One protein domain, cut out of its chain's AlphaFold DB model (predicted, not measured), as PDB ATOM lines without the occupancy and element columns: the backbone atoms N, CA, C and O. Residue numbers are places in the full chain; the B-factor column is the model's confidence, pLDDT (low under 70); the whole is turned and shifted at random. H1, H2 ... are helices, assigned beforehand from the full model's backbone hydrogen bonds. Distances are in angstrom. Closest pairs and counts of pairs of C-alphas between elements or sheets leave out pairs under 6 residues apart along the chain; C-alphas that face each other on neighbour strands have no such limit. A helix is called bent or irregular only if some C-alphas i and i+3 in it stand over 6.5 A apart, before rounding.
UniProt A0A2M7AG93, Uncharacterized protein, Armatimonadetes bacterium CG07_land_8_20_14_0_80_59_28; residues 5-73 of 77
ATOM      1  N   THR A   5     140.056 162.253 126.399       88.94
ATOM      2  CA  THR A   5     138.609 162.386 126.599       88.94
ATOM      3  C   THR A   5     138.265 162.892 127.999       88.94
ATOM      4  O   THR A   5     137.432 163.784 128.138       88.94
ATOM      5  N   GLU A   6     138.925 162.379 129.040       92.38
ATOM      6  CA  GLU A   6     138.721 162.839 130.420       92.38
ATOM      7  C   GLU A   6     139.144 164.303 130.592       92.38
ATOM      8  O   GLU A   6     138.425 165.083 131.216       92.38
ATOM      9  N   MET A   7     140.258 164.707 129.973       90.06
ATOM     10  CA  MET A   7     140.740 166.092 130.022       90.06
ATOM     11  C   MET A   7     139.783 167.061 129.316       90.06
ATOM     12  O   MET A   7     139.517 168.144 129.836       90.06
ATOM     13  N   LYS A   8     139.216 166.668 128.166       91.38
ATOM     14  CA  LYS A   8     138.209 167.473 127.452       91.38
ATOM     15  C   LYS A   8     136.940 167.653 128.282       91.38
ATOM     16  O   LYS A   8     136.470 168.777 128.436       91.38
ATOM     17  N   THR A   9     136.429 166.573 128.869       93.69
ATOM     18  CA  THR A   9     135.253 166.626 129.752       93.69
ATOM     19  C   THR A   9     135.501 167.536 130.955       93.69
ATOM     20  O   THR A   9     134.656 168.361 131.300       93.69
ATOM     21  N   GLN A  10     136.684 167.445 131.568       92.75
ATOM     22  CA  GLN A  10     137.061 168.307 132.685       92.75
ATOM     23  C   GLN A  10     137.149 169.787 132.278       92.75
ATOM     24  O   GLN A  10     136.699 170.646 133.037       92.75
ATOM     25  N   ALA A  11     137.696 170.090 131.099       91.12
ATOM     26  CA  ALA A  11     137.798 171.455 130.588       91.12
ATOM     27  C   ALA A  11     136.414 172.083 130.354       91.12
ATOM     28  O   ALA A  11     136.162 173.188 130.834       91.12
ATOM     29  N   VAL A  12     135.492 171.358 129.710       94.44
ATOM     30  CA  VAL A  12     134.109 171.823 129.499       94.44
ATOM     31  C   VAL A  12     133.418 172.089 130.835       94.44
ATOM     32  O   VAL A  12     132.895 173.180 131.051       94.44
ATOM     33  N   ALA A  13     133.515 171.151 131.781       94.94
ATOM     34  CA  ALA A  13     132.914 171.314 133.101       94.94
ATOM     35  C   ALA A  13     133.490 172.509 133.881       94.94
ATOM     36  O   ALA A  13     132.827 173.043 134.769       94.94
ATOM     37  N   LEU A  14     134.744 172.905 133.642       94.06
ATOM     38  CA  LEU A  14     135.324 174.108 134.245       94.06
ATOM     39  C   LEU A  14     134.760 175.378 133.603       94.06
ATOM     40  O   LEU A  14     134.386 176.291 134.334       94.06
ATOM     41  N   ILE A  15     134.650 175.409 132.273       94.19
ATOM     42  CA  ILE A  15     134.100 176.543 131.517       94.19
ATOM     43  C   ILE A  15     132.647 176.816 131.925       94.19
ATOM     44  O   ILE A  15     132.303 177.961 132.201       94.19
ATOM     45  N   GLU A  16     131.820 175.776 132.063       93.50
ATOM     46  CA  GLU A  16     130.412 175.901 132.483       93.50
ATOM     47  C   GLU A  16     130.230 176.532 133.873       93.50
ATOM     48  O   GLU A  16     129.174 177.083 134.176       93.50
ATOM     49  N   ARG A  17     131.253 176.455 134.732       94.81
ATOM     50  CA  ARG A  17     131.233 177.004 136.096       94.81
ATOM     51  C   ARG A  17     131.869 178.389 136.202       94.81
ATOM     52  O   ARG A  17     131.868 178.961 137.294       94.81
ATOM     53  N   LEU A  18     132.439 178.922 135.120       93.38
ATOM     54  CA  LEU A  18     133.057 180.243 135.147       93.38
ATOM     55  C   LEU A  18     131.996 181.350 135.134       93.38
ATOM     56  O   LEU A  18     131.020 181.270 134.387       93.38
ATOM     57  N   PRO A  19     132.195 182.421 135.916       92.38
ATOM     58  CA  PRO A  19     131.368 183.609 135.801       92.38
ATOM     59  C   PRO A  19     131.646 184.333 134.470       92.38
ATOM     60  O   PRO A  19     132.717 184.197 133.871       92.38
ATOM     61  N   GLN A  20     130.663 185.099 133.988       88.31
ATOM     62  CA  GLN A  20     130.671 185.700 132.648       88.31
ATOM     63  C   GLN A  20     131.888 186.599 132.376       88.31
ATOM     64  O   GLN A  20     132.415 186.612 131.267       88.31
ATOM     65  N   ASP A  21     132.366 187.314 133.388       88.62
ATOM     66  CA  ASP A  21     133.558 188.162 133.325       88.62
ATOM     67  C   ASP A  21     134.852 187.361 133.094       88.62
ATOM     68  O   ASP A  21     135.803 187.873 132.507       88.62
ATOM     69  N   LYS A  22     134.890 186.091 133.514       91.25
ATOM     70  CA  LYS A  22     136.028 185.178 133.318       91.25
ATOM     71  C   LYS A  22     135.916 184.343 132.048       91.25
ATOM     72  O   LYS A  22     136.940 183.871 131.555       91.25
ATOM     73  N   LEU A  23     134.708 184.184 131.503       91.94
ATOM     74  CA  LEU A  23     134.492 183.474 130.241       91.94
ATOM     75  C   LEU A  23     135.213 184.151 129.076       91.94
ATOM     76  O   LEU A  23     135.816 183.452 128.270       91.94
ATOM     77  N   HIS A  24     135.230 185.486 129.028       90.19
ATOM     78  CA  HIS A  24     135.973 186.218 127.998       90.19
ATOM     79  C   HIS A  24     137.460 185.840 128.005       90.19
ATOM     80  O   HIS A  24     138.006 185.441 126.985       90.19
ATOM     81  N   THR A  25     138.102 185.872 129.176       92.00
ATOM     82  CA  THR A  25     139.516 185.490 129.317       92.00
ATOM     83  C   THR A  25     139.762 184.021 128.971       92.00
ATOM     84  O   THR A  25     140.800 183.690 128.404       92.00
ATOM     85  N   ALA A  26     138.827 183.127 129.308       92.81
ATOM     86  CA  ALA A  26     138.939 181.714 128.958       92.81
ATOM     87  C   ALA A  26     138.865 181.496 127.438       92.81
ATOM     88  O   ALA A  26     139.654 180.720 126.906       92.81
ATOM     89  N   VAL A  27     137.965 182.204 126.748       92.06
ATOM     90  CA  VAL A  27     137.873 182.186 125.281       92.06
ATOM     91  C   VAL A  27     139.160 182.722 124.663       92.06
ATOM     92  O   VAL A  27     139.771 182.007 123.875       92.06
ATOM     93  N   ASP A  28     139.629 183.899 125.085       91.31
ATOM     94  CA  ASP A  28     140.866 184.496 124.559       91.31
ATOM     95  C   ASP A  28     142.062 183.544 124.691       91.31
ATOM     96  O   ASP A  28     142.871 183.401 123.775       91.31
ATOM     97  N   PHE A  29     142.179 182.865 125.836       90.50
ATOM     98  CA  PHE A  29     143.279 181.939 126.083       90.50
ATOM     99  C   PHE A  29     143.179 180.660 125.243       90.50
ATOM    100  O   PHE A  29     144.195 180.189 124.738       90.50
ATOM    101  N   LEU A  30     141.978 180.097 125.072       90.25
ATOM    102  CA  LEU A  30     141.774 178.930 124.210       90.25
ATOM    103  C   LEU A  30     142.047 179.265 122.739       90.25
ATOM    104  O   LEU A  30     142.727 178.490 122.073       90.25
ATOM    105  N   THR A  31     141.599 180.431 122.267       87.50
ATOM    106  CA  THR A  31     141.913 180.933 120.922       87.50
ATOM    107  C   THR A  31     143.413 181.138 120.746       87.50
ATOM    108  O   THR A  31     143.972 180.691 119.754       87.50
ATOM    109  N   TYR A  32     144.105 181.712 121.736       85.88
ATOM    110  CA  TYR A  32     145.566 181.809 121.696       85.88
ATOM    111  C   TYR A  32     146.247 180.440 121.573       85.88
ATOM    112  O   TYR A  32     147.231 180.325 120.851       85.88
ATOM    113  N   LEU A  33     145.767 179.405 122.271       84.75
ATOM    114  CA  LEU A  33     146.348 178.062 122.165       84.75
ATOM    115  C   LEU A  33     146.120 177.442 120.779       84.75
ATOM    116  O   LEU A  33     147.053 176.861 120.231       84.75
ATOM    117  N   GLU A  34     144.925 177.608 120.209       81.25
ATOM    118  CA  GLU A  34     144.597 177.176 118.842       81.25
ATOM    119  C   GLU A  34     145.469 177.897 117.801       81.25
ATOM    120  O   GLU A  34     146.106 177.263 116.956       81.25
ATOM    121  N   ASP A  35     145.586 179.221 117.923       78.44
ATOM    122  CA  ASP A  35     146.428 180.041 117.053       78.44
ATOM    123  C   ASP A  35     147.911 179.704 117.219       78.44
ATOM    124  O   ASP A  35     148.652 179.681 116.236       78.44
ATOM    125  N   ARG A  36     148.373 179.418 118.442       70.25
ATOM    126  CA  ARG A  36     149.776 179.077 118.697       70.25
ATOM    127  C   ARG A  36     150.152 177.728 118.101       70.25
ATOM    128  O   ARG A  36     151.242 177.630 117.550       70.25
ATOM    129  N   GLU A  37     149.282 176.720 118.152       60.41
ATOM    130  CA  GLU A  37     149.528 175.449 117.454       60.41
ATOM    131  C   GLU A  37     149.642 175.659 115.933       60.41
ATOM    132  O   GLU A  37     150.556 175.128 115.297       60.41
ATOM    133  N   ALA A  38     148.789 176.507 115.347       58.59
ATOM    134  CA  ALA A  38     148.896 176.882 113.936       58.59
ATOM    135  C   ALA A  38     150.170 177.703 113.634       58.59
ATOM    136  O   ALA A  38     150.789 177.560 112.571       58.59
ATOM    137  N   TRP A  39     150.589 178.558 114.568       57.78
ATOM    138  CA  TRP A  39     151.782 179.392 114.445       57.78
ATOM    139  C   TRP A  39     153.079 178.623 114.660       57.78
ATOM    140  O   TRP A  39     154.033 178.942 113.972       57.78
ATOM    141  N   GLU A  40     153.154 177.623 115.538       57.31
ATOM    142  CA  GLU A  40     154.367 176.816 115.735       57.31
ATOM    143  C   GLU A  40     154.748 176.095 114.429       57.31
ATOM    144  O   GLU A  40     155.876 176.243 113.955       57.31
ATOM    145  N   ALA A  41     153.781 175.470 113.749       58.69
ATOM    146  CA  ALA A  41     153.996 174.866 112.430       58.69
ATOM    147  C   ALA A  41     154.359 175.902 111.344       58.69
ATOM    148  O   ALA A  41     155.247 175.683 110.518       58.69
ATOM    149  N   THR A  42     153.697 177.063 111.350       62.38
ATOM    150  CA  THR A  42     153.970 178.144 110.387       62.38
ATOM    151  C   THR A  42     155.336 178.795 110.631       62.38
ATOM    152  O   THR A  42     156.024 179.190 109.688       62.38
ATOM    153  N   TRP A  43     155.758 178.900 111.886       60.44
ATOM    154  CA  TRP A  43     156.994 179.538 112.322       60.44
ATOM    155  C   TRP A  43     158.216 178.655 112.085       60.44
ATOM    156  O   TRP A  43     159.250 179.169 111.665       60.44
ATOM    157  N   GLU A  44     158.100 177.337 112.271       61.09
ATOM    158  CA  GLU A  44     159.128 176.384 111.837       61.09
ATOM    159  C   GLU A  44     159.391 176.509 110.330       61.09
ATOM    160  O   GLU A  44     160.538 176.655 109.910       61.09
ATOM    161  N   LEU A  45     158.328 176.571 109.522       62.50
ATOM    162  CA  LEU A  45     158.431 176.719 108.069       62.50
ATOM    163  C   LEU A  45     158.937 178.103 107.629       62.50
ATOM    164  O   LEU A  45     159.706 178.201 106.678       62.50
ATOM    165  N   THR A  46     158.539 179.189 108.296       61.94
ATOM    166  CA  THR A  46     158.979 180.554 107.928       61.94
ATOM    167  C   THR A  46     160.362 180.926 108.456       61.94
ATOM    168  O   THR A  46     160.983 181.848 107.924       61.94
ATOM    169  N   ARG A  47     160.891 180.213 109.458       67.88
ATOM    170  CA  ARG A  47     162.291 180.352 109.892       67.88
ATOM    171  C   ARG A  47     163.290 179.702 108.948       67.88
ATOM    172  O   ARG A  47     164.458 180.089 108.955       67.88
ATOM    173  N   ASP A  48     162.844 178.761 108.127       75.44
ATOM    174  CA  ASP A  48     163.668 178.209 107.069       75.44
ATOM    175  C   ASP A  48     163.714 179.180 105.873       75.44
ATOM    176  O   ASP A  48     162.728 179.459 105.174       75.44
ATOM    177  N   SER A  49     164.906 179.730 105.639       73.94
ATOM    178  CA  SER A  49     165.156 180.643 104.524       73.94
ATOM    179  C   SER A  49     164.925 179.994 103.151       73.94
ATOM    180  O   SER A  49     164.523 180.687 102.212       73.94
ATOM    181  N   GLU A  50     165.113 178.676 103.027       80.75
ATOM    182  CA  GLU A  50     164.869 177.932 101.794       80.75
ATOM    183  C   GLU A  50     163.376 177.775 101.525       80.75
ATOM    184  O   GLU A  50     162.943 177.974 100.386       80.75
ATOM    185  N   VAL A  51     162.578 177.504 102.563       79.31
ATOM    186  CA  VAL A  51     161.112 177.420 102.464       79.31
ATOM    187  C   VAL A  51     160.536 178.767 102.039       79.31
ATOM    188  O   VAL A  51     159.773 178.835 101.075       79.31
ATOM    189  N   THR A  52     160.976 179.862 102.660       79.81
ATOM    190  CA  THR A  52     160.538 181.217 102.282       79.81
ATOM    191  C   THR A  52     160.925 181.562 100.839       79.81
ATOM    192  O   THR A  52     160.132 182.137 100.086       79.81
ATOM    193  N   ALA A  53     162.136 181.195 100.413       84.88
ATOM    194  CA  ALA A  53     162.560 181.367  99.026       84.88
ATOM    195  C   ALA A  53     161.737 180.494  98.061       84.88
ATOM    196  O   ALA A  53     161.437 180.931  96.950       84.88
ATOM    197  N   SER A  54     161.351 179.288  98.482       85.69
ATOM    198  CA  SER A  54     160.515 178.369  97.708       85.69
ATOM    199  C   SER A  54     159.098 178.903  97.520       85.69
ATOM    200  O   SER A  54     158.607 178.915  96.394       85.69
ATOM    201  N   LEU A  55     158.489 179.460  98.570       86.00
ATOM    202  CA  LEU A  55     157.183 180.120  98.494       86.00
ATOM    203  C   LEU A  55     157.205 181.299  97.511       86.00
ATOM    204  O   LEU A  55     156.380 181.365  96.606       86.00
ATOM    205  N   ARG A  56     158.227 182.164  97.586       86.88
ATOM    206  CA  ARG A  56     158.387 183.281  96.634       86.88
ATOM    207  C   ARG A  56     158.574 182.822  95.185       86.88
ATOM    208  O   ARG A  56     158.193 183.541  94.263       86.88
ATOM    209  N   ARG A  57     159.221 181.673  94.960       88.94
ATOM    210  CA  ARG A  57     159.338 181.074  93.619       88.94
ATOM    211  C   ARG A  57     157.997 180.513  93.156       88.94
ATOM    212  O   ARG A  57     157.612 180.794  92.029       88.94
ATOM    213  N   CYS A  58     157.283 179.819  94.040       88.88
ATOM    214  CA  CYS A  58     155.944 179.300  93.782       88.88
ATOM    215  C   CYS A  58     154.995 180.417  93.329       88.88
ATOM    216  O   CYS A  58     154.384 180.295  92.272       88.88
ATOM    217  N   ASP A  59     154.961 181.551  94.036       90.75
ATOM    218  CA  ASP A  59     154.119 182.695  93.657       90.75
ATOM    219  C   ASP A  59     154.428 183.204  92.243       90.75
ATOM    220  O   ASP A  59     153.522 183.470  91.451       90.75
ATOM    221  N   LYS A  60     155.717 183.305  91.894       91.62
ATOM    222  CA  LYS A  60     156.149 183.710  90.548       91.62
ATOM    223  C   LYS A  60     155.775 182.680  89.487       91.62
ATOM    224  O   LYS A  60     155.414 183.063  88.378       91.62
ATOM    225  N   ASP A  61     155.870 181.395  89.806       91.62
ATOM    226  CA  ASP A  61     155.506 180.317  88.890       91.62
ATOM    227  C   ASP A  61     153.986 180.269  88.672       91.62
ATOM    228  O   ASP A  61     153.551 180.148  87.529       91.62
ATOM    229  N   VAL A  62     153.176 180.489  89.713       90.12
ATOM    230  CA  VAL A  62     151.713 180.629  89.604       90.12
ATOM    231  C   VAL A  62     151.340 181.833  88.742       90.12
ATOM    232  O   VAL A  62     150.579 181.688  87.785       90.12
ATOM    233  N   GLN A  63     151.915 183.008  89.018       90.44
ATOM    234  CA  GLN A  63     151.682 184.219  88.218       90.44
ATOM    235  C   GLN A  63     152.144 184.057  86.764       90.44
ATOM    236  O   GLN A  63     151.519 184.589  85.849       90.44
ATOM    237  N   GLY A  64     153.224 183.306  86.541       91.25
ATOM    238  CA  GLY A  64     153.756 182.988  85.218       91.25
ATOM    239  C   GLY A  64     153.061 181.824  84.509       91.25
ATOM    240  O   GLY A  64     153.514 181.434  83.433       91.25
ATOM    241  N   GLY A  65     152.014 181.230  85.096       89.56
ATOM    242  CA  GLY A  65     151.291 180.092  84.520       89.56
ATOM    243  C   GLY A  65     152.083 178.777  84.484       89.56
ATOM    244  O   GLY A  65     151.676 177.830  83.815       89.56
ATOM    245  N   LYS A  66     153.204 178.685  85.205       89.56
ATOM    246  CA  LYS A  66     154.052 177.489  85.332       89.56
ATOM    247  C   LYS A  66     153.495 176.523  86.381       89.56
ATOM    248  O   LYS A  66     154.189 176.097  87.301       89.56
ATOM    249  N   VAL A  67     152.225 176.175  86.237       89.62
ATOM    250  CA  VAL A  67     151.509 175.236  87.107       89.62
ATOM    251  C   VAL A  67     151.169 173.973  86.325       89.62
ATOM    252  O   VAL A  67     150.950 174.024  85.116       89.62
ATOM    253  N   LYS A  68     151.133 172.822  86.999       88.88
ATOM    254  CA  LYS A  68     150.702 171.550  86.399       88.88
ATOM    255  C   LYS A  68     149.365 171.137  86.997       88.88
ATOM    256  O   LYS A  68     149.158 171.309  88.198       88.88
ATOM    257  N   CYS A  69     148.464 170.584  86.185       88.06
ATOM    258  CA  CYS A  69     147.236 170.019  86.726       88.06
ATOM    259  C   CYS A  69     147.584 168.787  87.557       88.06
ATOM    260  O   CYS A  69     148.388 167.959  87.135       88.06
ATOM    261  N   TRP A  70     146.936 168.622  88.708       84.00
ATOM    262  CA  TRP A  70     147.132 167.454  89.567       84.00
ATOM    263  C   TRP A  70     146.960 166.124  88.817       84.00
ATOM    264  O   TRP A  70     147.711 165.179  89.041       84.00
ATOM    265  N   LYS A  71     146.015 166.071  87.871       87.31
ATOM    266  CA  LYS A  71     145.768 164.889  87.034       87.31
ATOM    267  C   LYS A  71     146.973 164.499  86.169       87.31
ATOM    268  O   LYS A  71     147.105 163.324  85.856       87.31
ATOM    269  N   ASP A  72     147.839 165.454  85.830       86.81
ATOM    270  CA  ASP A  72     149.009 165.240  84.969       86.81
ATOM    271  C   ASP A  72     150.252 164.793  85.757       86.81
ATOM    272  O   ASP A  72     151.215 164.304  85.172       86.81
ATOM    273  N   VAL A  73     150.265 164.999  87.079       86.31
ATOM    274  CA  VAL A  73     151.390 164.644  87.968       86.31
ATOM    275  C   VAL A  73     151.078 163.496  88.920       86.31
ATOM    276  O   VAL A  73     152.009 162.903  89.461       86.31
TER     277      VAL A  73
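Overview. This is residues 5 to 73 of the 77 residues of an uncharacterized protein of Armatimonadetes bacterium CG07_land_8_20_14_0_80_59_28 (UniProt A0A2M7AG93). One long helix, H2, makes most of the length of an open, zigzag chain of helices with no common core; at its first end H1 folds back to make a V with it, and at its last end H3 turns off to make an L-shaped corner. Beyond H3 a short link leads away to the small helix H4, which stands apart from the other three. The printed part has 69 residues with four named helices, in the order H1, H2, H3, H4, and no named strand; its class is all helix. The whole is extended, with a radius of gyration of the C-alphas of 20.8 A, and elongated, spanning 56 by 29 by 20 A.

Along the chain. The longest helix, H2, has residues 20 to 47 and measures 39.3 A from C-alpha 20 at (130.671, 185.700, 132.648) to C-alpha 47 at (162.291, 180.352, 109.892). It has a kink of 35 degrees near residue 38. H2 is neither bent nor irregular, but only just: C-alphas 21 and 24 are 6.2 A apart. Before it comes H1, residues 5 to 15, 15.7 A long, with C-alpha 5 at (138.609, 162.386, 126.599). After it come H3, residues 49 to 63, 21.5 A long, and H4, residues 70 to 73, 5.3 A long, with C-alpha 73 at (151.390, 164.644, 87.968).

Arrangement. H2 and H3 touch only at the corner by their link, and only just, with 3 pairs of C-alphas within 8 A. H2 touches H3 with residues 45 to 46 alone, and H3 touches H2 with residues 51 to 52 alone; the closest C-alphas of the two helices, those of Thr 46 and Thr 52, are 5.9 A apart. Their lines are about perpendicular, at 88 degrees. H1 and H2 are close but not clearly touching, the closest C-alphas being those of Ile 15 and Leu 23, 7.1 A apart. They run opposite ways at a steep tilt of 47 degrees. H4 is apart from H1, H2 and H3, and H1 is apart from H3. In H1 and H3 every O i to N i+4 pair is within hydrogen-bond range, in H2 21 of 24 are, and H4 is too short for such a pair.

Size, cuts and confidence. The two C-alphas farthest apart, those of Pro 19 and Asp 72, are 56.9 A from each other. Among the stretches that stand free are residues 5 to 13 of H1 and residues 28 to 45 of H2. The printed part has no cut. The links from H1 to H2 and from H2 to H3 are tight, the link from H3 to H4 is short, with 6 residues, and none is long. The mean pLDDT of the printed part is 84.0, and it is under 70 at residues 37 to 47, which belong to H2.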